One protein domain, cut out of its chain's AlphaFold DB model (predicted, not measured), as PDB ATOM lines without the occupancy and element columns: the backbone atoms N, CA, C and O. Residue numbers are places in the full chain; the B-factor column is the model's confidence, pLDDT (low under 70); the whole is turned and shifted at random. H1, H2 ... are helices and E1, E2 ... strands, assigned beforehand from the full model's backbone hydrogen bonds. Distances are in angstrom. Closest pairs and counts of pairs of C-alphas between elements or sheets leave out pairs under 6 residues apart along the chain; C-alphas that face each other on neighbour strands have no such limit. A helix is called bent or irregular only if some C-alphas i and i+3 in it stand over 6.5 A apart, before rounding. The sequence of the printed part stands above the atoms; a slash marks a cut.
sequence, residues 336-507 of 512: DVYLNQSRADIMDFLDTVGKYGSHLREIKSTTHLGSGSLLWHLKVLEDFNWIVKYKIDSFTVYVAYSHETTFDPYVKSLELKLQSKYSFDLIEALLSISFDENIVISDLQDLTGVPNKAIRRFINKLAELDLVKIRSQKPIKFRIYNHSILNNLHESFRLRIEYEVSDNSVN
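This is residues 336 to 507 of the 512 residues of an uncharacterized protein of Heimdallarchaeota archaeon (strain LC_2) (UniProt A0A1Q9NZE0). Two lobes sit end to end, and the long helix H9 runs from the second back to the first across the join, where H5 also lies. The first lobe has H1 to H3, the hairpin E1 and E2, and H4; the second has H6 to H8 and the hairpin E3 and E4. The printed part has 172 residues, with nine named helices and four named strands in the order H1 H2 H3 E1 E2 H4 H5 H6 H7 H8 E3 E4 H9; both two-stranded sheets are antiparallel. The class is mostly helix, and the whole is compact, with a radius of gyration of the C-alphas of 18.1 A, yet elongated, spanning 61 by 33 by 24 A.

H1, residues 341 to 356, begins at C-alpha 341 (138.033, 146.826, 138.708), is 22.9 A long and has a kink of 35 degrees near residue 350. H2 is residues 360 to 367, and H3, residues 371 to 383, is 18.2 A long. E1 is residues 387 to 392, E2 395 to 400, H4 401 to 406, H5 409 to 417, H6 423 to 432 and H7 441 to 448. H8, residues 452 to 464, is 18.2 A long; E3 is residues 468 to 473 and E4 476 to 480. H9, residues 483 to 507, is 37.0 A long and ends at C-alpha 507 (152.292, 143.773, 132.386). H1 and H4 are irregular: C-alphas 352 and 355 are 8.9 A apart, C-alphas 402 and 405 7.7 A.

H1 is the hub, touching H2, H3, H4, H5 and H9. Its closest C-alphas to H2 are Asp 345 and Thr 367, 6.5 A, at a steep tilt of 54 degrees. With residues 349 to 356 alone it touches H9, closest at the C-alphas of Val 353 and Leu 495, 5.5 A, at a shallow tilt of 23 degrees, opposite ways. In the hairpin E1 and E2, N 390 and O 397 are 2.8 A apart; in E3 and E4, N 469 and O 479 are 2.8 A apart. H6 touches H9, closest at the C-alphas of Phe 424 and Phe 493, 6.2 A. H7 touches H8, closest at the C-alphas of Gln 445 and Asn 452, 6.3 A. H3 and H8 are apart. Every O i to N i+4 pair is within hydrogen-bond range in H2, H3, H5, H6, H7 and H8, against 10 of 12 in H1, 19 of 21 in H9 and 0 of 2 in H4, where 2 of 3 O i to N i+3 pairs are.

The farthest C-alphas, Asp 336 and Lys 474, are 61.7 A apart. The printed part has no cut and no long link. Mean pLDDT of the printed part is 91.8; residues 436 and 507 are under 70.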
ATOM      1  N   ASP A 336     128.919 151.857 143.144       82.25
ATOM      2  CA  ASP A 336     129.641 150.655 143.580       82.25
ATOM      3  C   ASP A 336     129.744 149.615 142.458       82.25
ATOM      4  O   ASP A 336     130.631 148.753 142.470       82.25
ATOM      5  N   VAL A 337     128.852 149.695 141.463       82.38
ATOM      6  CA  VAL A 337     128.985 148.926 140.224       82.38
ATOM      7  C   VAL A 337     130.210 149.388 139.440       82.38
ATOM      8  O   VAL A 337     131.054 148.556 139.106       82.38
ATOM      9  N   TYR A 338     130.333 150.705 139.246       77.88
ATOM     10  CA  TYR A 338     131.385 151.347 138.453       77.88
ATOM     11  C   TYR A 338     132.790 151.208 139.049       77.88
ATOM     12  O   TYR A 338     133.754 151.008 138.323       77.88
ATOM     13  N   LEU A 339     132.928 151.312 140.374       86.44
ATOM     14  CA  LEU A 339     134.241 151.332 141.039       86.44
ATOM     15  C   LEU A 339     134.905 149.951 141.175       86.44
ATOM     16  O   LEU A 339     135.966 149.837 141.788       86.44
ATOM     17  N   ASN A 340     134.287 148.890 140.659       92.94
ATOM     18  CA  ASN A 340     134.847 147.549 140.729       92.94
ATOM     19  C   ASN A 340     135.746 147.276 139.516       92.94
ATOM     20  O   ASN A 340     135.241 147.197 138.399       92.94
ATOM     21  N   GLN A 341     137.042 147.061 139.763       92.81
ATOM     22  CA  GLN A 341     138.033 146.826 138.708       92.81
ATOM     23  C   GLN A 341     137.639 145.666 137.789       92.81
ATOM     24  O   GLN A 341     137.549 145.857 136.590       92.81
ATOM     25  N   SER A 342     137.240 144.519 138.344       94.38
ATOM     26  CA  SER A 342     136.852 143.352 137.543       94.38
ATOM     27  C   SER A 342     135.681 143.626 136.596       94.38
ATOM     28  O   SER A 342     135.628 143.081 135.500       94.38
ATOM     29  N   ARG A 343     134.721 144.472 136.997       95.31
ATOM     30  CA  ARG A 343     133.632 144.901 136.104       95.31
ATOM     31  C   ARG A 343     134.114 145.895 135.056       95.31
ATOM     32  O   ARG A 343     133.621 145.833 133.937       95.31
ATOM     33  N   ALA A 344     135.036 146.786 135.415       93.75
ATOM     34  CA  ALA A 344     135.664 147.693 134.463       93.75
ATOM     35  C   ALA A 344     136.443 146.911 133.396       93.75
ATOM     36  O   ALA A 344     136.225 147.165 132.222       93.75
ATOM     37  N   ASP A 345     137.223 145.898 133.784       93.81
ATOM     38  CA  ASP A 345     137.986 145.047 132.860       93.81
ATOM     39  C   ASP A 345     137.054 144.265 131.914       93.81
ATOM     40  O   ASP A 345     137.275 144.211 130.707       93.81
ATOM     41  N   ILE A 346     135.950 143.705 132.439       96.25
ATOM     42  CA  ILE A 346     134.920 143.059 131.605       96.25
ATOM     43  C   ILE A 346     134.338 144.057 130.594       96.25
ATOM     44  O   ILE A 346     134.151 143.706 129.430       96.25
ATOM     45  N   MET A 347     134.006 145.272 131.039       96.25
ATOM     46  CA  MET A 347     133.412 146.289 130.170       96.25
ATOM     47  C   MET A 347     134.395 146.783 129.112       96.25
ATOM     48  O   MET A 347     134.000 146.882 127.957       96.25
ATOM     49  N   ASP A 348     135.654 147.025 129.474       94.81
ATOM     50  CA  ASP A 348     136.703 147.464 128.550       94.81
ATOM     51  C   ASP A 348     136.934 146.430 127.438       94.81
ATOM     52  O   ASP A 348     136.953 146.760 126.248       94.81
ATOM     53  N   PHE A 349     136.971 145.147 127.806       95.62
ATOM     54  CA  PHE A 349     137.029 144.057 126.839       95.62
ATOM     55  C   PHE A 349     135.792 144.006 125.932       95.62
ATOM     56  O   PHE A 349     135.922 143.915 124.707       95.62
ATOM     57  N   LEU A 350     134.585 144.084 126.505       96.19
ATOM     58  CA  LEU A 350     133.334 144.023 125.740       96.19
ATOM     59  C   LEU A 350     133.137 145.232 124.814       96.19
ATOM     60  O   LEU A 350     132.613 145.066 123.711       96.19
ATOM     61  N   ASP A 351     133.568 146.422 125.228       95.25
ATOM     62  CA  ASP A 351     133.576 147.622 124.389       95.25
ATOM     63  C   ASP A 351     134.628 147.502 123.269       95.25
ATOM     64  O   ASP A 351     134.363 147.905 122.135       95.25
ATOM     65  N   THR A 352     135.781 146.869 123.529       94.50
ATOM     66  CA  THR A 352     136.828 146.648 122.514       94.50
ATOM     67  C   THR A 352     136.385 145.687 121.410       94.50
ATOM     68  O   THR A 352     136.539 145.991 120.225       94.50
ATOM     69  N   VAL A 353     135.784 144.542 121.758       93.56
ATOM     70  CA  VAL A 353     135.210 143.618 120.752       93.56
ATOM     71  C   VAL A 353     133.949 144.193 120.092       93.56
ATOM     72  O   VAL A 353     133.550 143.783 118.996       93.56
ATOM     73  N   GLY A 354     133.317 145.164 120.752       93.06
ATOM     74  CA  GLY A 354     132.242 145.990 120.236       93.06
ATOM     75  C   GLY A 354     131.056 145.187 119.707       93.06
ATOM     76  O   GLY A 354     130.466 144.345 120.388       93.06
ATOM     77  N   LYS A 355     130.705 145.438 118.441       92.69
ATOM     78  CA  LYS A 355     129.532 144.852 117.770       92.69
ATOM     79  C   LYS A 355     129.594 143.335 117.546       92.69
ATOM     80  O   LYS A 355     128.644 142.776 117.007       92.69
ATOM     81  N   TYR A 356     130.695 142.668 117.875       93.56
ATOM     82  CA  TYR A 356     130.812 141.214 117.727       93.56
ATOM     83  C   TYR A 356     130.553 140.466 119.035       93.56
ATOM     84  O   TYR A 356     130.273 139.266 119.010       93.56
ATOM     85  N   GLY A 357     130.592 141.165 120.176       95.12
ATOM     86  CA  GLY A 357     130.428 140.562 121.494       95.12
ATOM     87  C   GLY A 357     131.456 139.474 121.803       95.12
ATOM     88  O   GLY A 357     132.356 139.164 121.017       95.12
ATOM     89  N   SER A 358     131.305 138.842 122.961       95.81
ATOM     90  CA  SER A 358     132.231 137.806 123.401       95.81
ATOM     91  C   SER A 358     131.550 136.667 124.152       95.81
ATOM     92  O   SER A 358     130.564 136.851 124.866       95.81
ATOM     93  N   HIS A 359     132.058 135.455 123.946       95.19
ATOM     94  CA  HIS A 359     131.603 134.256 124.638       95.19
ATOM     95  C   HIS A 359     132.141 134.205 126.078       95.19
ATOM     96  O   HIS A 359     133.237 134.677 126.360       95.19
ATOM     97  N   LEU A 360     131.411 133.558 126.993       93.06
ATOM     98  CA  LEU A 360     131.808 133.421 128.402       93.06
ATOM     99  C   LEU A 360     133.261 132.940 128.600       93.06
ATOM    100  O   LEU A 360     133.957 133.457 129.470       93.06
ATOM    101  N   ARG A 361     133.722 131.962 127.805       90.44
ATOM    102  CA  ARG A 361     135.095 131.425 127.902       90.44
ATOM    103  C   ARG A 361     136.149 132.473 127.537       90.44
ATOM    104  O   ARG A 361     137.194 132.502 128.168       90.44
ATOM    105  N   GLU A 362     135.850 133.328 126.565       91.56
ATOM    106  CA  GLU A 362     136.745 134.390 126.093       91.56
ATOM    107  C   GLU A 362     136.864 135.489 127.158       91.56
ATOM    108  O   GLU A 362     137.958 135.864 127.556       91.56
ATOM    109  N   ILE A 363     135.737 135.914 127.740       94.56
ATOM    110  CA  ILE A 363     135.749 136.876 128.853       94.56
ATOM    111  C   ILE A 363     136.518 136.296 130.051       94.56
ATOM    112  O   ILE A 363     137.281 137.005 130.705       94.56
ATOM    113  N   LYS A 364     136.353 134.996 130.336       93.38
ATOM    114  CA  LYS A 364     137.095 134.302 131.400       93.38
ATOM    115  C   LYS A 364     138.603 134.312 131.141       93.38
ATOM    116  O   LYS A 364     139.351 134.615 132.067       93.38
ATOM    117  N   SER A 365     139.043 133.976 129.924       89.31
ATOM    118  CA  SER A 365     140.472 133.939 129.590       89.31
ATOM    119  C   SER A 365     141.119 135.312 129.706       89.31
ATOM    120  O   SER A 365     142.235 135.401 130.201       89.31
ATOM    121  N   THR A 366     140.395 136.361 129.320       88.38
ATOM    122  CA  THR A 366     140.902 137.735 129.307       88.38
ATOM    123  C   THR A 366     140.898 138.393 130.686       88.38
ATOM    124  O   THR A 366     141.813 139.123 131.025       88.38
ATOM    125  N   THR A 367     139.885 138.138 131.516       89.38
ATOM    126  CA  THR A 367     139.754 138.812 132.826       89.38
ATOM    127  C   THR A 367     140.415 138.053 133.977       89.38
ATOM    128  O   THR A 367     140.453 138.544 135.103       89.38
ATOM    129  N   HIS A 368     140.878 136.822 133.731       88.31
ATOM    130  CA  HIS A 368     141.450 135.915 134.736       88.31
ATOM    131  C   HIS A 368     140.551 135.663 135.965       88.31
ATOM    132  O   HIS A 368     141.015 135.243 137.029       88.31
ATOM    133  N   LEU A 369     139.240 135.886 135.837       90.44
ATOM    134  CA  LEU A 369     138.275 135.672 136.911       90.44
ATOM    135  C   LEU A 369     137.867 134.197 137.005       90.44
ATOM    136  O   LEU A 369     137.580 133.534 136.009       90.44
ATOM    137  N   GLY A 370     137.735 133.687 138.232       90.81
ATOM    138  CA  GLY A 370     137.118 132.378 138.463       90.81
ATOM    139  C   GLY A 370     135.651 132.358 138.007       90.81
ATOM    140  O   GLY A 370     134.934 133.345 138.190       90.81
ATOM    141  N   SER A 371     135.175 131.228 137.470       89.00
ATOM    142  CA  SER A 371     133.862 131.117 136.802       89.00
ATOM    143  C   SER A 371     132.688 131.650 137.636       89.00
ATOM    144  O   SER A 371     131.845 132.376 137.119       89.00
ATOM    145  N   GLY A 372     132.640 131.341 138.938       87.94
ATOM    146  CA  GLY A 372     131.576 131.829 139.825       87.94
ATOM    147  C   GLY A 372     131.612 133.347 140.038       87.94
ATOM    148  O   GLY A 372     130.565 133.994 140.031       87.94
ATOM    149  N   SER A 373     132.813 133.922 140.165       90.44
ATOM    150  CA  SER A 373     132.993 135.373 140.290       90.44
ATOM    151  C   SER A 373     132.595 136.072 138.997       90.44
ATOM    152  O   SER A 373     131.828 137.030 139.029       90.44
ATOM    153  N   LEU A 374     133.057 135.560 137.851       95.31
ATOM    154  CA  LEU A 374     132.725 136.102 136.538       95.31
ATOM    155  C   LEU A 374     131.212 136.104 136.293       95.31
ATOM    156  O   LEU A 374     130.656 137.136 135.931       95.31
ATOM    157  N   LEU A 375     130.531 134.982 136.545       94.88
ATOM    158  CA  LEU A 375     129.077 134.893 136.390       94.88
ATOM    159  C   LEU A 375     128.339 135.886 137.291       94.88
ATOM    160  O   LEU A 375     127.358 136.486 136.855       94.88
ATOM    161  N   TRP A 376     128.821 136.099 138.518       93.62
ATOM    162  CA  TRP A 376     128.262 137.114 139.406       93.62
ATOM    163  C   TRP A 376     128.472 138.534 138.862       93.62
ATOM    164  O   TRP A 376     127.524 139.315 138.821       93.62
ATOM    165  N   HIS A 377     129.677 138.868 138.390       95.50
ATOM    166  CA  HIS A 377     129.958 140.180 137.801       95.50
ATOM    167  C   HIS A 377     129.123 140.438 136.546       95.50
ATOM    168  O   HIS A 377     128.518 141.503 136.443       95.50
ATOM    169  N   LEU A 378     129.033 139.462 135.639       96.62
ATOM    170  CA  LEU A 378     128.196 139.542 134.442       96.62
ATOM    171  C   LEU A 378     126.721 139.702 134.807       96.62
ATOM    172  O   LEU A 378     126.028 140.498 134.183       96.62
ATOM    173  N   LYS A 379     126.243 139.006 135.848       95.06
ATOM    174  CA  LYS A 379     124.862 139.159 136.307       95.06
ATOM    175  C   LYS A 379     124.587 140.571 136.823       95.06
ATOM    176  O   LYS A 379     123.599 141.176 136.433       95.06
ATOM    177  N   VAL A 380     125.493 141.123 137.632       93.88
ATOM    178  CA  VAL A 380     125.382 142.514 138.091       93.88
ATOM    179  C   VAL A 380     125.404 143.484 136.906       93.88
ATOM    180  O   VAL A 380     124.595 144.396 136.856       93.88
ATOM    181  N   LEU A 381     126.296 143.301 135.931       95.81
ATOM    182  CA  LEU A 381     126.350 144.166 134.747       95.81
ATOM    183  C   LEU A 381     125.068 144.089 133.898       95.81
ATOM    184  O   LEU A 381     124.613 145.109 133.380       95.81
ATOM    185  N   GLU A 382     124.470 142.901 133.783       95.56
ATOM    186  CA  GLU A 382     123.179 142.679 133.120       95.56
ATOM    187  C   GLU A 382     122.042 143.386 133.876       95.56
ATOM    188  O   GLU A 382     121.263 144.111 133.263       95.56
ATOM    189  N   ASP A 383     121.981 143.258 135.206       93.56
ATOM    190  CA  ASP A 383     120.944 143.887 136.040       93.56
ATOM    191  C   ASP A 383     120.956 145.426 135.944       93.56
ATOM    192  O   ASP A 383     119.922 146.076 136.114       93.56
ATOM    193  N   PHE A 384     122.113 146.016 135.629       93.94
ATOM    194  CA  PHE A 384     122.286 147.457 135.414       93.94
ATOM    195  C   PHE A 384     122.161 147.888 133.941       93.94
ATOM    196  O   PHE A 384     122.338 149.071 133.644       93.94
ATOM    197  N   ASN A 385     121.823 146.972 133.026       95.25
ATOM    198  CA  ASN A 385     121.763 147.197 131.577       95.25
ATOM    199  C   ASN A 385     123.074 147.750 130.991       95.25
ATOM    200  O   ASN A 385     123.059 148.619 130.123       95.25
ATOM    201  N   TRP A 386     124.226 147.303 131.495       95.94
ATOM    202  CA  TRP A 386     125.527 147.654 130.907       95.94
ATOM    203  C   TRP A 386     125.965 146.635 129.866       95.94
ATOM    204  O   TRP A 386     126.701 146.974 128.942       95.94
ATOM    205  N   ILE A 387     125.457 145.411 129.978       97.69
ATOM    206  CA  ILE A 387     125.636 144.353 128.992       97.69
ATOM    207  C   ILE A 387     124.295 143.700 128.674       97.69
ATOM    208  O   ILE A 387     123.364 143.733 129.478       97.69
ATOM    209  N   VAL A 388     124.228 143.059 127.515       97.50
ATOM    210  CA  VAL A 388     123.103 142.248 127.057       97.50
ATOM    211  C   VAL A 388     123.602 140.836 126.789       97.50
ATOM    212  O   VAL A 388     124.687 140.633 126.238       97.50
ATOM    213  N   LYS A 389     122.808 139.850 127.199       97.31
ATOM    214  CA  LYS A 389     123.105 138.428 127.050       97.31
ATOM    215  C   LYS A 389     122.315 137.842 125.882       97.31
ATOM    216  O   LYS A 389     121.088 137.880 125.874       97.31
ATOM    217  N   TYR A 390     123.019 137.218 124.946       96.69
ATOM    218  CA  TYR A 390     122.457 136.510 123.801       96.69
ATOM    219  C   TYR A 390     122.748 135.012 123.892       96.69
ATOM    220  O   TYR A 390     123.853 134.591 124.244       96.69
ATOM    221  N   LYS A 391     121.751 134.193 123.548       95.62
ATOM    222  CA  LYS A 391     121.931 132.757 123.325       95.62
ATOM    223  C   LYS A 391     122.117 132.533 121.824       95.62
ATOM    224  O   LYS A 391     121.203 132.820 121.057       95.62
ATOM    225  N   ILE A 392     123.299 132.072 121.423       93.94
ATOM    226  CA  ILE A 392     123.641 131.777 120.025       93.94
ATOM    227  C   ILE A 392     124.041 130.311 119.972       93.94
ATOM    228  O   ILE A 392     125.062 129.935 120.545       93.94
ATOM    229  N   ASP A 393     123.215 129.490 119.328       90.38
ATOM    230  CA  ASP A 393     123.316 128.030 119.373       90.38
ATOM    231  C   ASP A 393     123.402 127.533 120.840       90.38
ATOM    232  O   ASP A 393     122.592 127.914 121.695       90.38
ATOM    233  N   SER A 394     124.403 126.718 121.176       88.12
ATOM    234  CA  SER A 394     124.666 126.250 122.542       88.12
ATOM    235  C   SER A 394     125.414 127.274 123.410       88.12
ATOM    236  O   SER A 394     125.490 127.105 124.633       88.12
ATOM    237  N   PHE A 395     125.886 128.385 122.841       91.38
ATOM    238  CA  PHE A 395     126.774 129.342 123.498       91.38
ATOM    239  C   PHE A 395     126.036 130.530 124.120       91.38
ATOM    240  O   PHE A 395     124.936 130.914 123.718       91.38
ATOM    241  N   THR A 396     126.664 131.123 125.137       94.75
ATOM    242  CA  THR A 396     126.213 132.376 125.757       94.75
ATOM    243  C   THR A 396     127.187 133.487 125.400       94.75
ATOM    244  O   THR A 396     128.357 133.423 125.782       94.75
ATOM    245  N   VAL A 397     126.697 134.496 124.689       97.31
ATOM    246  CA  VAL A 397     127.473 135.657 124.251       97.31
ATOM    247  C   VAL A 397     126.998 136.891 125.001       97.31
ATOM    248  O   VAL A 397     125.797 137.102 125.162       97.31
ATOM    249  N   TYR A 398     127.941 137.703 125.451       98.12
ATOM    250  CA  TYR A 398     127.689 138.982 126.093       98.12
ATOM    251  C   TYR A 398     128.142 140.109 125.173       98.12
ATOM    252  O   TYR A 398     129.162 140.001 124.490       98.12
ATOM    253  N   VAL A 399     127.363 141.181 125.143       97.75
ATOM    254  CA  VAL A 399     127.612 142.369 124.323       97.75
ATOM    255  C   VAL A 399     127.447 143.580 125.223       97.75
ATOM    256  O   VAL A 399     126.499 143.619 126.007       97.75
ATOM    257  N   ALA A 400     128.332 144.569 125.129       97.31
ATOM    258  CA  ALA A 400     128.107 145.834 125.819       97.31
ATOM    259  C   ALA A 400     126.822 146.498 125.294       97.31
ATOM    260  O   ALA A 400     126.533 146.482 124.096       97.31
ATOM    261  N   TYR A 401     126.035 147.090 126.189       96.69
ATOM    262  CA  TYR A 401     124.742 147.690 125.845       96.69
ATOM    263  C   TYR A 401     124.877 148.798 124.782       96.69
ATOM    264  O   TYR A 401     124.014 148.962 123.921       96.69
ATOM    265  N   SER A 402     126.014 149.503 124.772       96.31
ATOM    266  CA  SER A 402     126.432 150.475 123.747       96.31
ATOM    267  C   SER A 402     126.419 149.912 122.315       96.31
ATOM    268  O   SER A 402     126.190 150.657 121.359       96.31
ATOM    269  N   HIS A 403     126.628 148.604 122.161       96.75
ATOM    270  CA  HIS A 403     126.764 147.902 120.888       96.75
ATOM    271  C   HIS A 403     125.596 146.958 120.572       96.75
ATOM    272  O   HIS A 403     125.609 146.301 119.534       96.75
ATOM    273  N   GLU A 404     124.554 146.925 121.407       96.19
ATOM    274  CA  GLU A 404     123.399 146.036 121.225       96.19
ATOM    275  C   GLU A 404     122.754 146.205 119.838       96.19
ATOM    276  O   GLU A 404     122.495 145.235 119.132       96.19
ATOM    277  N   THR A 405     122.545 147.451 119.410       95.19
ATOM    278  CA  THR A 405     121.861 147.759 118.140       95.19
ATOM    279  C   THR A 405     122.673 147.428 116.888       95.19
ATOM    280  O   THR A 405     122.106 147.338 115.799       95.19
ATOM    281  N   THR A 406     123.992 147.272 117.020       95.38
ATOM    282  CA  THR A 406     124.895 146.937 115.912       95.38
ATOM    283  C   THR A 406     125.374 145.492 115.963       95.38
ATOM    284  O   THR A 406     126.088 145.074 115.049       95.38
ATOM    285  N   PHE A 407     124.980 144.744 116.998       96.19
ATOM    286  CA  PHE A 407     125.361 143.358 117.193       96.19
ATOM    287  C   PHE A 407     124.848 142.469 116.061       96.19
ATOM    288  O   PHE A 407     123.655 142.461 115.751       96.19
ATOM    289  N   ASP A 408     125.756 141.703 115.460       92.88
ATOM    290  CA  ASP A 408     125.426 140.738 114.413       92.88
ATOM    291  C   ASP A 408     125.544 139.302 114.963       92.88
ATOM    292  O   ASP A 408     126.637 138.718 114.959       92.88
ATOM    293  N   PRO A 409     124.434 138.701 115.439       94.31
ATOM    294  CA  PRO A 409     124.458 137.353 116.000       94.31
ATOM    295  C   PRO A 409     124.835 136.296 114.959       94.31
ATOM    296  O   PRO A 409     125.366 135.244 115.316       94.31
ATOM    297  N   TYR A 410     124.594 136.557 113.670       94.19
ATOM    298  CA  TYR A 410     124.939 135.616 112.615       94.19
ATOM    299  C   TYR A 410     126.452 135.568 112.405       94.19
ATOM    300  O   TYR A 410     127.022 134.477 112.428       94.19
ATOM    301  N   VAL A 411     127.129 136.718 112.312       94.50
ATOM    302  CA  VAL A 411     128.605 136.754 112.254       94.50
ATOM    303  C   VAL A 411     129.211 136.078 113.482       94.50
ATOM    304  O   VAL A 411     130.119 135.261 113.332       94.50
ATOM    305  N   LYS A 412     128.670 136.333 114.680       95.44
ATOM    306  CA  LYS A 412     129.155 135.682 115.901       95.44
ATOM    307  C   LYS A 412     128.959 134.164 115.872       95.44
ATOM    308  O   LYS A 412     129.862 133.430 116.256       95.44
ATOM    309  N   SER A 413     127.827 133.670 115.365       95.12
ATOM    310  CA  SER A 413     127.599 132.223 115.203       95.12
ATOM    311  C   SER A 413     128.639 131.568 114.284       95.12
ATOM    312  O   SER A 413     129.124 130.474 114.566       95.12
ATOM    313  N   LEU A 414     129.029 132.258 113.208       95.25
ATOM    314  CA  LEU A 414     130.049 131.784 112.277       95.25
ATOM    315  C   LEU A 414     131.437 131.795 112.922       95.25
ATOM    316  O   LEU A 414     132.176 130.826 112.780       95.25
ATOM    317  N   GLU A 415     131.772 132.850 113.668       94.75
ATOM    318  CA  GLU A 415     133.028 132.949 114.417       94.75
ATOM    319  C   GLU A 415     133.174 131.789 115.411       94.75
ATOM    320  O   GLU A 415     134.211 131.131 115.439       94.75
ATOM    321  N   LEU A 416     132.114 131.488 116.171       93.19
ATOM    322  CA  LEU A 416     132.090 130.383 117.134       93.19
ATOM    323  C   LEU A 416     132.279 129.017 116.455       93.19
ATOM    324  O   LEU A 416     132.963 128.150 116.990       93.19
ATOM    325  N   LYS A 417     131.733 128.828 115.248       93.81
ATOM    326  CA  LYS A 417     131.925 127.594 114.462       93.81
ATOM    327  C   LYS A 417     133.323 127.497 113.853       93.81
ATOM    328  O   LYS A 417     133.798 126.393 113.589       93.81
ATOM    329  N   LEU A 418     133.990 128.624 113.628       92.94
ATOM    330  CA  LEU A 418     135.326 128.712 113.043       92.94
ATOM    331  C   LEU A 418     136.416 128.884 114.114       92.94
ATOM    332  O   LEU A 418     137.439 129.498 113.845       92.94
ATOM    333  N   GLN A 419     136.237 128.345 115.323       84.88
ATOM    334  CA  GLN A 419     137.283 128.364 116.348       84.88
ATOM    335  C   GLN A 419     138.374 127.331 116.038       84.88
ATOM    336  O   GLN A 419     138.312 126.174 116.432       84.88
ATOM    337  N   SER A 420     139.393 127.757 115.299       88.50
ATOM    338  CA  SER A 420     140.650 127.024 115.121       88.50
ATOM    339  C   SER A 420     141.827 127.980 115.259       88.50
ATOM    340  O   SER A 420     141.722 129.143 114.861       88.50
ATOM    341  N   LYS A 421     142.965 127.469 115.742       88.69
ATOM    342  CA  LYS A 421     144.238 128.199 115.863       88.69
ATOM    343  C   LYS A 421     144.639 128.956 114.591       88.69
ATOM    344  O   LYS A 421     145.270 129.997 114.689       88.69
ATOM    345  N   TYR A 422     144.279 128.444 113.414       93.25
ATOM    346  CA  TYR A 422     144.669 129.014 112.119       93.25
ATOM    347  C   TYR A 422     143.611 129.931 111.493       93.25
ATOM    348  O   TYR A 422     143.791 130.399 110.374       93.25
ATOM    349  N   SER A 423     142.473 130.151 112.153       94.12
ATOM    350  CA  SER A 423     141.307 130.772 111.502       94.12
ATOM    351  C   SER A 423     141.550 132.224 111.129       94.12
ATOM    352  O   SER A 423     141.151 132.633 110.043       94.12
ATOM    353  N   PHE A 424     142.240 132.976 111.990       94.56
ATOM    354  CA  PHE A 424     142.635 134.351 111.699       94.56
ATOM    355  C   PHE A 424     143.534 134.411 110.456       94.56
ATOM    356  O   PHE A 424     143.126 134.995 109.453       94.56
ATOM    357  N   ASP A 425     144.669 133.702 110.474       94.56
ATOM    358  CA  ASP A 425     145.646 133.678 109.372       94.56
ATOM    359  C   ASP A 425     145.023 133.217 108.045       94.56
ATOM    360  O   ASP A 425     145.310 133.753 106.975       94.56
ATOM    361  N   LEU A 426     144.146 132.208 108.092       95.88
ATOM    362  CA  LEU A 426     143.489 131.682 106.895       95.88
ATOM    363  C   LEU A 426     142.449 132.651 106.334       95.88
ATOM    364  O   LEU A 426     142.335 132.766 105.113       95.88
ATOM    365  N   ILE A 427     141.692 133.351 107.184       95.62
ATOM    366  CA  ILE A 427     140.758 134.386 106.725       95.62
ATOM    367  C   ILE A 427     141.535 135.575 106.166       95.62
ATOM    368  O   ILE A 427     141.188 136.054 105.089       95.62
ATOM    369  N   GLU A 428     142.597 136.018 106.837       95.25
ATOM    370  CA  GLU A 428     143.470 137.090 106.352       95.25
ATOM    371  C   GLU A 428     144.051 136.742 104.972       95.25
ATOM    372  O   GLU A 428     143.934 137.523 104.021       95.25
ATOM    373  N   ALA A 429     144.567 135.520 104.806       94.25
ATOM    374  CA  ALA A 429     145.056 135.043 103.518       94.25
ATOM    375  C   ALA A 429     143.953 135.021 102.451       94.25
ATOM    376  O   ALA A 429     144.188 135.458 101.324       94.25
ATOM    377  N   LEU A 430     142.737 134.582 102.788       93.62
ATOM    378  CA  LEU A 430     141.600 134.606 101.863       93.62
ATOM    379  C   LEU A 430     141.210 136.027 101.435       93.62
ATOM    380  O   LEU A 430     140.859 136.224 100.274       93.62
ATOM    381  N   LEU A 431     141.283 137.006 102.341       92.69
ATOM    382  CA  LEU A 431     141.005 138.415 102.043       92.69
ATOM    383  C   LEU A 431     142.110 139.067 101.198       92.69
ATOM    384  O   LEU A 431     141.838 140.019 100.467       92.69
ATOM    385  N   SER A 432     143.338 138.546 101.260       91.12
ATOM    386  CA  SER A 432     144.461 139.019 100.439       91.12
ATOM    387  C   SER A 432     144.382 138.577  98.967       91.12
ATOM    388  O   SER A 432     145.020 139.182  98.101       91.12
ATOM    389  N   ILE A 433     143.591 137.539  98.667       88.25
ATOM    390  CA  ILE A 433     143.451 136.958  97.326       88.25
ATOM    391  C   ILE A 433     142.286 137.612  96.564       88.25
ATOM    392  O   ILE A 433     141.228 137.913  97.113       88.25
ATOM    393  N   SER A 434     142.459 137.800  95.253       75.50
ATOM    394  CA  SER A 434     141.448 138.384  94.363       75.50
ATOM    395  C   SER A 434     140.166 137.534  94.253       75.50
ATOM    396  O   SER A 434     140.203 136.333  93.990       75.50
ATOM    397  N   PHE A 435     138.998 138.180  94.375       70.81
ATOM    398  CA  PHE A 435     137.669 137.545  94.512       70.81
ATOM    399  C   PHE A 435     137.140 136.800  93.275       70.81
ATOM    400  O   PHE A 435     136.164 136.041  93.358       70.81
ATOM    401  N   ASP A 436     137.744 137.038  92.114       66.88
ATOM    402  CA  ASP A 436     137.344 136.424  90.845       66.88
ATOM    403  C   ASP A 436     138.164 135.178  90.493       66.88
ATOM    404  O   ASP A 436     137.859 134.490  89.512       66.88
ATOM    405  N   GLU A 437     139.167 134.848  91.303       73.62
ATOM    406  CA  GLU A 437     140.081 133.750  91.028       73.62
ATOM    407  C   GLU A 437     139.569 132.419  91.592       73.62
ATOM    408  O   GLU A 437     138.862 132.343  92.601       73.62
ATOM    409  N   ASN A 438     139.897 131.330  90.892       86.00
ATOM    410  CA  ASN A 438     139.725 129.991  91.443       86.00
ATOM    411  C   ASN A 438     140.933 129.711  92.331       86.00
ATOM    412  O   ASN A 438     142.006 129.418  91.807       86.00
ATOM    413  N   ILE A 439     140.726 129.771  93.641       89.88
ATOM    414  CA  ILE A 439     141.777 129.582  94.637       89.88
ATOM    415  C   ILE A 439     142.036 128.086  94.798       89.88
ATOM    416  O   ILE A 439     141.092 127.287  94.883       89.88
ATOM    417  N   VAL A 440     143.308 127.697  94.817       92.44
ATOM    418  CA  VAL A 440     143.750 126.337  95.128       92.44
ATOM    419  C   VAL A 440     144.278 126.309  96.560       92.44
ATOM    420  O   VAL A 440     144.889 127.260  97.028       92.44
ATOM    421  N   ILE A 441     144.072 125.199  97.272       91.81
ATOM    422  CA  ILE A 441     144.587 125.037  98.645       91.81
ATOM    423  C   ILE A 441     146.106 125.285  98.745       91.81
ATOM    424  O   ILE A 441     146.556 125.826  99.750       91.81
ATOM    425  N   SER A 442     146.881 124.931  97.712       90.56
ATOM    426  CA  SER A 442     148.327 125.194  97.666       90.56
ATOM    427  C   SER A 442     148.660 126.677  97.800       90.56
ATOM    428  O   SER A 442     149.627 127.015  98.466       90.56
ATOM    429  N   ASP A 443     147.827 127.554  97.237       91.00
ATOM    430  CA  ASP A 443     148.055 128.999  97.265       91.00
ATOM    431  C   ASP A 443     147.950 129.524  98.709       91.00
ATOM    432  O   ASP A 443     148.747 130.350  99.144       91.00
ATOM    433  N   LEU A 444     147.008 128.982  99.491       93.06
ATOM    434  CA  LEU A 444     146.866 129.298 100.916       93.06
ATOM    435  C   LEU A 444     148.003 128.722 101.759       93.06
ATOM    436  O   LEU A 444     148.441 129.366 102.713       93.06
ATOM    437  N   GLN A 445     148.480 127.521 101.423       94.50
ATOM    438  CA  GLN A 445     149.618 126.914 102.107       94.50
ATOM    439  C   GLN A 445     150.879 127.758 101.921       94.50
ATOM    440  O   GLN A 445     151.594 127.997 102.893       94.50
ATOM    441  N   ASP A 446     151.123 128.233 100.701       93.75
ATOM    442  CA  ASP A 446     152.289 129.055 100.378       93.75
ATOM    443  C   ASP A 446     152.243 130.425 101.078       93.75
ATOM    444  O   ASP A 446     153.286 130.950 101.465       93.75
ATOM    445  N   LEU A 447     151.045 130.988 101.285       93.81
ATOM    446  CA  LEU A 447     150.857 132.274 101.969       93.81
ATOM    447  C   LEU A 447     150.976 132.181 103.496       93.81
ATOM    448  O   LEU A 447     151.556 133.066 104.117       93.81
ATOM    449  N   THR A 448     150.415 131.134 104.102       95.25
ATOM    450  CA  THR A 448     150.248 131.049 105.567       95.25
ATOM    451  C   THR A 448     151.216 130.083 106.245       95.25
ATOM    452  O   THR A 448     151.402 130.136 107.457       95.25
ATOM    453  N   GLY A 449     151.805 129.144 105.498       94.50
ATOM    454  CA  GLY A 449     152.559 128.022 106.061       94.50
ATOM    455  C   GLY A 449     151.693 126.980 106.784       94.50
ATOM    456  O   GLY A 449     152.231 126.025 107.349       94.50
ATOM    457  N   VAL A 450     150.363 127.123 106.767       95.31
ATOM    458  CA  VAL A 450     149.437 126.207 107.444       95.31
ATOM    459  C   VAL A 450     149.412 124.848 106.722       95.31
ATOM    460  O   VAL A 450     149.402 124.796 105.489       95.31
ATOM    461  N   PRO A 451     149.382 123.709 107.442       94.06
ATOM    462  CA  PRO A 451     149.336 122.394 106.809       94.06
ATOM    463  C   PRO A 451     148.111 122.210 105.899       94.06
ATOM    464  O   PRO A 451     146.982 122.497 106.293       94.06
ATOM    465  N   ASN A 452     148.302 121.608 104.717       92.12
ATOM    466  CA  ASN A 452     147.221 121.340 103.752       92.12
ATOM    467  C   ASN A 452     145.992 120.640 104.352       92.12
ATOM    468  O   ASN A 452     144.869 120.898 103.921       92.12
ATOM    469  N   LYS A 453     146.186 119.748 105.333       91.88
ATOM    470  CA  LYS A 453     145.095 119.052 106.037       91.88
ATOM    471  C   LYS A 453     144.209 120.044 106.799       91.88
ATOM    472  O   LYS A 453     142.988 119.973 106.674       91.88
ATOM    473  N   ALA A 454     144.815 120.990 107.517       93.38
ATOM    474  CA  ALA A 454     144.110 122.035 108.254       93.38
ATOM    475  C   ALA A 454     143.399 123.007 107.301       93.38
ATOM    476  O   ALA A 454     142.209 123.261 107.475       93.38
ATOM    477  N   ILE A 455     144.068 123.442 106.226       95.31
ATOM    478  CA  ILE A 455     143.444 124.286 105.192       95.31
ATOM    479  C   ILE A 455     142.243 123.573 104.570       95.31
ATOM    480  O   ILE A 455     141.172 124.153 104.430       95.31
ATOM    481  N   ARG A 456     142.382 122.288 104.225       94.06
ATOM    482  CA  ARG A 456     141.292 121.487 103.656       94.06
ATOM    483  C   ARG A 456     140.083 121.420 104.581       94.06
ATOM    484  O   ARG A 456     138.968 121.621 104.108       94.06
ATOM    485  N   ARG A 457     140.301 121.147 105.871       93.81
ATOM    486  CA  ARG A 457     139.236 121.144 106.886       93.81
ATOM    487  C   ARG A 457     138.564 122.512 106.970       93.81
ATOM    488  O   ARG A 457     137.346 122.592 106.871       93.81
ATOM    489  N   PHE A 458     139.355 123.578 107.051       95.56
ATOM    490  CA  PHE A 458     138.854 124.945 107.129       95.56
ATOM    491  C   PHE A 458     138.005 125.334 105.909       95.56
ATOM    492  O   PHE A 458     136.893 125.824 106.061       95.56
ATOM    493  N   ILE A 459     138.474 125.045 104.691       95.12
ATOM    494  CA  ILE A 459     137.742 125.332 103.446       95.12
ATOM    495  C   ILE A 459     136.449 124.518 103.336       95.12
ATOM    496  O   ILE A 459     135.446 125.050 102.864       95.12
ATOM    497  N   ASN A 460     136.447 123.255 103.770       94.44
ATOM    498  CA  ASN A 460     135.218 122.462 103.827       94.44
ATOM    499  C   ASN A 460     134.215 123.079 104.809       94.44
ATOM    500  O   ASN A 460     133.065 123.277 104.432       94.44
ATOM    501  N   LYS A 461     134.669 123.493 105.999       95.62
ATOM    502  CA  LYS A 461     133.815 124.159 106.991       95.62
ATOM    503  C   LYS A 461     133.263 125.487 106.469       95.62
ATOM    504  O   LYS A 461     132.075 125.757 106.583       95.62
ATOM    505  N   LEU A 462     134.083 126.293 105.793       95.19
ATOM    506  CA  LEU A 462     133.604 127.498 105.111       95.19
ATOM    507  C   LEU A 462     132.577 127.188 104.010       95.19
ATOM    508  O   LEU A 462     131.721 128.026 103.733       95.19
ATOM    509  N   ALA A 463     132.670 126.030 103.349       94.31
ATOM    510  CA  ALA A 463     131.713 125.630 102.322       94.31
ATOM    511  C   ALA A 463     130.379 125.179 102.929       94.31
ATOM    512  O   ALA A 463     129.332 125.518 102.391       94.31
ATOM    513  N   GLU A 464     130.419 124.469 104.058       95.19
ATOM    514  CA  GLU A 464     129.237 124.108 104.853       95.19
ATOM    515  C   GLU A 464     128.506 125.344 105.389       95.19
ATOM    516  O   GLU A 464     127.283 125.356 105.473       95.19
ATOM    517  N   LEU A 465     129.253 126.406 105.702       94.38
ATOM    518  CA  LEU A 465     128.719 127.694 106.148       94.38
ATOM    519  C   LEU A 465     128.312 128.632 104.992       94.38
ATOM    520  O   LEU A 465     128.045 129.809 105.231       94.38
ATOM    521  N   ASP A 466     128.300 128.148 103.743       93.94
ATOM    522  CA  ASP A 466     127.990 128.921 102.528       93.94
ATOM    523  C   ASP A 466     128.878 130.172 102.307       93.94
ATOM    524  O   ASP A 466     128.525 131.106 101.579       93.94
ATOM    525  N   LEU A 467     130.081 130.201 102.891       93.25
ATOM    526  CA  LEU A 467     131.043 131.302 102.740       93.25
ATOM    527  C   LEU A 467     131.929 131.128 101.501       93.25
ATOM    528  O   LEU A 467     132.346 132.112 100.874       93.25
ATOM    529  N   VAL A 468     132.177 129.878 101.101       93.75
ATOM    530  CA  VAL A 468     132.915 129.522  99.881       93.75
ATOM    531  C   VAL A 468     132.180 128.450  99.084       93.75
ATOM    532  O   VAL A 468     131.437 127.638  99.619       93.75
ATOM    533  N   LYS A 469     132.418 128.404  97.771       93.12
ATOM    534  CA  LYS A 469     131.866 127.372  96.888       93.12
ATOM    535  C   LYS A 469     132.974 126.522  96.291       93.12
ATOM    536  O   LYS A 469     133.758 127.004  95.470       93.12
ATOM    537  N   ILE A 470     132.995 125.239  96.646       93.19
ATOM    538  CA  ILE A 470     133.932 124.267  96.077       93.19
ATOM    539  C   ILE A 470     133.522 123.955  94.628       93.19
ATOM    540  O   ILE A 470     132.381 123.600  94.337       93.19
ATOM    541  N   ARG A 471     134.461 124.117  93.693       91.56
ATOM    542  CA  ARG A 471     134.294 123.874  92.248       91.56
ATOM    543  C   ARG A 471     134.865 122.535  91.803       91.56
ATOM    544  O   ARG A 471     134.350 121.930  90.870       91.56
ATOM    545  N   SER A 472     135.941 122.093  92.442       89.31
ATOM    546  CA  SER A 472     136.617 120.825  92.173       89.31
ATOM    547  C   SER A 472     137.156 120.276  93.482       89.31
ATOM    548  O   SER A 472     137.585 121.058  94.321       89.31
ATOM    549  N   GLN A 473     137.159 118.951  93.639       85.19
ATOM    550  CA  GLN A 473     137.712 118.258  94.808       85.19
ATOM    551  C   GLN A 473     139.155 117.758  94.588       85.19
ATOM    552  O   GLN A 473     139.844 117.437  95.554       85.19
ATOM    553  N   LYS A 474     139.633 117.668  93.333       85.75
ATOM    554  CA  LYS A 474     140.978 117.159  92.985       85.75
ATOM    555  C   LYS A 474     141.597 117.898  91.778       85.75
ATOM    556  O   LYS A 474     141.282 117.547  90.643       85.75
ATOM    557  N   PRO A 475     142.490 118.885  91.991       80.19
ATOM    558  CA  PRO A 475     142.790 119.524  93.278       80.19
ATOM    559  C   PRO A 475     141.568 120.286  93.807       80.19
ATOM    560  O   PRO A 475     140.650 120.593  93.031       80.19
ATOM    561  N   ILE A 476     141.543 120.571  95.116       86.25
ATOM    562  CA  ILE A 476     140.481 121.402  95.686       86.25
ATOM    563  C   ILE A 476     140.620 122.808  95.125       86.25
ATOM    564  O   ILE A 476     141.628 123.473  95.357       86.25
ATOM    565  N   LYS A 477     139.601 123.221  94.375       91.12
ATOM    566  CA  LYS A 477     139.458 124.577  93.853       91.12
ATOM    567  C   LYS A 477     138.167 125.148  94.381       91.12
ATOM    568  O   LYS A 477     137.130 124.488  94.270       91.12
ATOM    569  N   PHE A 478     138.209 126.359  94.899       92.31
ATOM    570  CA  PHE A 478     137.038 127.018  95.455       92.31
ATOM    571  C   PHE A 478     137.026 128.497  95.075       92.31
ATOM    572  O   PHE A 478     138.001 129.038  94.555       92.31
ATOM    573  N   ARG A 479     135.875 129.131  95.281       92.56
ATOM    574  CA  ARG A 479     135.693 130.569  95.102       92.56
ATOM    575  C   ARG A 479     134.995 131.136  96.327       92.56
ATOM    576  O   ARG A 479     134.053 130.519  96.825       92.56
ATOM    577  N   ILE A 480     135.433 132.306  96.775       91.44
ATOM    578  CA  ILE A 480     134.785 133.045  97.857       91.44
ATOM    579  C   ILE A 480     133.405 133.510  97.385       91.44
ATOM    580  O   ILE A 480     133.277 134.091  96.305       91.44
ATOM    581  N   TYR A 481     132.372 133.216  98.170       87.25
ATOM    582  CA  TYR A 481     130.993 133.574  97.843       87.25
ATOM    583  C   TYR A 481     130.540 134.831  98.591       87.25
ATOM    584  O   TYR A 481     129.914 135.698  97.984       87.25
ATOM    585  N   ASN A 482     130.903 134.970  99.873       88.31
ATOM    586  CA  ASN A 482     130.468 136.093 100.703       88.31
ATOM    587  C   ASN A 482     131.633 136.845 101.363       88.31
ATOM    588  O   ASN A 482     131.978 136.633 102.525       88.31
ATOM    589  N   HIS A 483     132.227 137.766 100.603       88.94
ATOM    590  CA  HIS A 483     133.372 138.557 101.055       88.94
ATOM    591  C   HIS A 483     133.055 139.461 102.254       88.94
ATOM    592  O   HIS A 483     133.866 139.592 103.166       88.94
ATOM    593  N   SER A 484     131.865 140.070 102.280       92.62
ATOM    594  CA  SER A 484     131.484 140.982 103.364       92.62
ATOM    595  C   SER A 484     131.468 140.277 104.718       92.62
ATOM    596  O   SER A 484     131.873 140.871 105.714       92.62
ATOM    597  N   ILE A 485     131.007 139.023 104.761       94.44
ATOM    598  CA  ILE A 485     131.004 138.238 105.995       94.44
ATOM    599  C   ILE A 485     132.424 137.847 106.392       94.44
ATOM    600  O   ILE A 485     132.763 137.986 107.560       94.44
ATOM    601  N   LEU A 486     133.261 137.402 105.448       93.94
ATOM    602  CA  LEU A 486     134.658 137.073 105.753       93.94
ATOM    603  C   LEU A 486     135.405 138.277 106.330       93.94
ATOM    604  O   LEU A 486     136.141 138.128 107.298       93.94
ATOM    605  N   ASN A 487     135.158 139.474 105.798       95.06
ATOM    606  CA  ASN A 487     135.732 140.698 106.342       95.06
ATOM    607  C   ASN A 487     135.219 140.994 107.762       95.06
ATOM    608  O   ASN A 487     135.997 141.375 108.628       95.06
ATOM    609  N   ASN A 488     133.926 140.795 108.034       95.69
ATOM    610  CA  ASN A 488     133.389 140.957 109.390       95.69
ATOM    611  C   ASN A 488     133.967 139.924 110.373       95.69
ATOM    612  O   ASN A 488     134.270 140.274 111.508       95.69
ATOM    613  N   LEU A 489     134.154 138.674 109.935       95.62
ATOM    614  CA  LEU A 489     134.802 137.628 110.727       95.62
ATOM    615  C   LEU A 489     136.255 137.985 111.038       95.62
ATOM    616  O   LEU A 489     136.668 137.890 112.187       95.62
ATOM    617  N   HIS A 490     137.004 138.445 110.034       95.88
ATOM    618  CA  HIS A 490     138.373 138.920 110.214       95.88
ATOM    619  C   HIS A 490     138.456 140.029 111.261       95.88
ATOM    620  O   HIS A 490     139.255 139.942 112.184       95.88
ATOM    621  N   GLU A 491     137.590 141.038 111.156       95.50
ATOM    622  CA  GLU A 491     137.545 142.134 112.123       95.50
ATOM    623  C   GLU A 491     137.181 141.654 113.535       95.50
ATOM    624  O   GLU A 491     137.762 142.141 114.502       95.50
ATOM    625  N   SER A 492     136.275 140.680 113.662       94.19
ATOM    626  CA  SER A 492     135.940 140.069 114.956       94.19
ATOM    627  C   SER A 492     137.152 139.395 115.603       94.19
ATOM    628  O   SER A 492     137.459 139.645 116.769       94.19
ATOM    629  N   PHE A 493     137.887 138.585 114.834       93.94
ATOM    630  CA  PHE A 493     139.107 137.938 115.314       93.94
ATOM    631  C   PHE A 493     140.217 138.955 115.622       93.94
ATOM    632  O   PHE A 493     140.871 138.842 116.657       93.94
ATOM    633  N   ARG A 494     140.399 139.978 114.772       95.00
ATOM    634  CA  ARG A 494     141.414 141.031 114.942       95.00
ATOM    635  C   ARG A 494     141.246 141.775 116.264       95.00
ATOM    636  O   ARG A 494     142.207 141.877 117.016       95.00
ATOM    637  N   LEU A 495     140.037 142.258 116.561       92.88
ATOM    638  CA  LEU A 495     139.768 143.037 117.780       92.88
ATOM    639  C   LEU A 495     140.062 142.242 119.055       92.88
ATOM    640  O   LEU A 495     140.561 142.791 120.035       92.88
ATOM    641  N   ARG A 496     139.798 140.935 119.031       88.62
ATOM    642  CA  ARG A 496     140.125 140.039 120.139       88.62
ATOM    643  C   ARG A 496     141.634 139.909 120.346       88.62
ATOM    644  O   ARG A 496     142.108 140.076 121.464       88.62
ATOM    645  N   ILE A 497     142.375 139.645 119.268       90.06
ATOM    646  CA  ILE A 497     143.838 139.508 119.313       90.06
ATOM    647  C   ILE A 497     144.485 140.828 119.756       90.06
ATOM    648  O   ILE A 497     145.410 140.819 120.564       90.06
ATOM    649  N   GLU A 498     143.993 141.971 119.271       90.56
ATOM    650  CA  GLU A 498     144.493 143.295 119.667       90.56
ATOM    651  C   GLU A 498     144.352 143.539 121.172       90.56
ATOM    652  O   GLU A 498     145.299 144.028 121.792       90.56
ATOM    653  N   TYR A 499     143.225 143.141 121.770       87.94
ATOM    654  CA  TYR A 499     143.042 143.244 123.215       87.94
ATOM    655  C   TYR A 499     144.055 142.369 123.971       87.94
ATOM    656  O   TYR A 499     144.763 142.871 124.843       87.94
ATOM    657  N   GLU A 500     144.191 141.094 123.592       86.19
ATOM    658  CA  GLU A 500     145.136 140.156 124.221       86.19
ATOM    659  C   GLU A 500     146.592 140.646 124.140       86.19
ATOM    660  O   GLU A 500     147.369 140.485 125.082       86.19
ATOM    661  N   VAL A 501     146.985 141.275 123.029       87.38
ATOM    662  CA  VAL A 501     148.327 141.861 122.880       87.38
ATOM    663  C   VAL A 501     148.488 143.110 123.748       87.38
ATOM    664  O   VAL A 501     149.542 143.291 124.363       87.38
ATOM    665  N   SER A 502     147.463 143.965 123.821       85.38
ATOM    666  CA  SER A 502     147.511 145.198 124.613       85.38
ATOM    667  C   SER A 502     147.653 144.919 126.113       85.38
ATOM    668  O   SER A 502     148.528 145.502 126.755       85.38
ATOM    669  N   ASP A 503     146.907 143.951 126.639       79.75
ATOM    670  CA  ASP A 503     146.929 143.576 128.056       79.75
ATOM    671  C   ASP A 503     148.283 142.967 128.467       79.75
ATOM    672  O   ASP A 503     148.867 143.287 129.506       79.75
ATOM    673  N   ASN A 504     148.886 142.177 127.573       77.31
ATOM    674  CA  ASN A 504     150.228 141.637 127.784       77.31
ATOM    675  C   ASN A 504     151.324 142.714 127.775       77.31
ATOM    676  O   ASN A 504     152.337 142.551 128.453       77.31
ATOM    677  N   SER A 505     151.152 143.811 127.029       74.56
ATOM    678  CA  SER A 505     152.158 144.881 126.962       74.56
ATOM    679  C   SER A 505     152.235 145.718 128.243       74.56
ATOM    680  O   SER A 505     153.329 146.115 128.641       74.56
ATOM    681  N   VAL A 506     151.107 145.912 128.936       71.50
ATOM    682  CA  VAL A 506     151.037 146.670 130.199       71.50
ATOM    683  C   VAL A 506     151.754 145.928 131.331       71.50
ATOM    684  O   VAL A 506     152.456 146.540 132.133       71.50
ATOM    685  N   ASN A 507     151.669 144.597 131.349       63.56
ATOM    686  CA  ASN A 507     152.292 143.773 132.386       63.56
ATOM    687  C   ASN A 507     153.830 143.685 132.292       63.56
ATOM    688  O   ASN A 507     154.475 143.257 133.249       63.56
TER     689      ASN A 507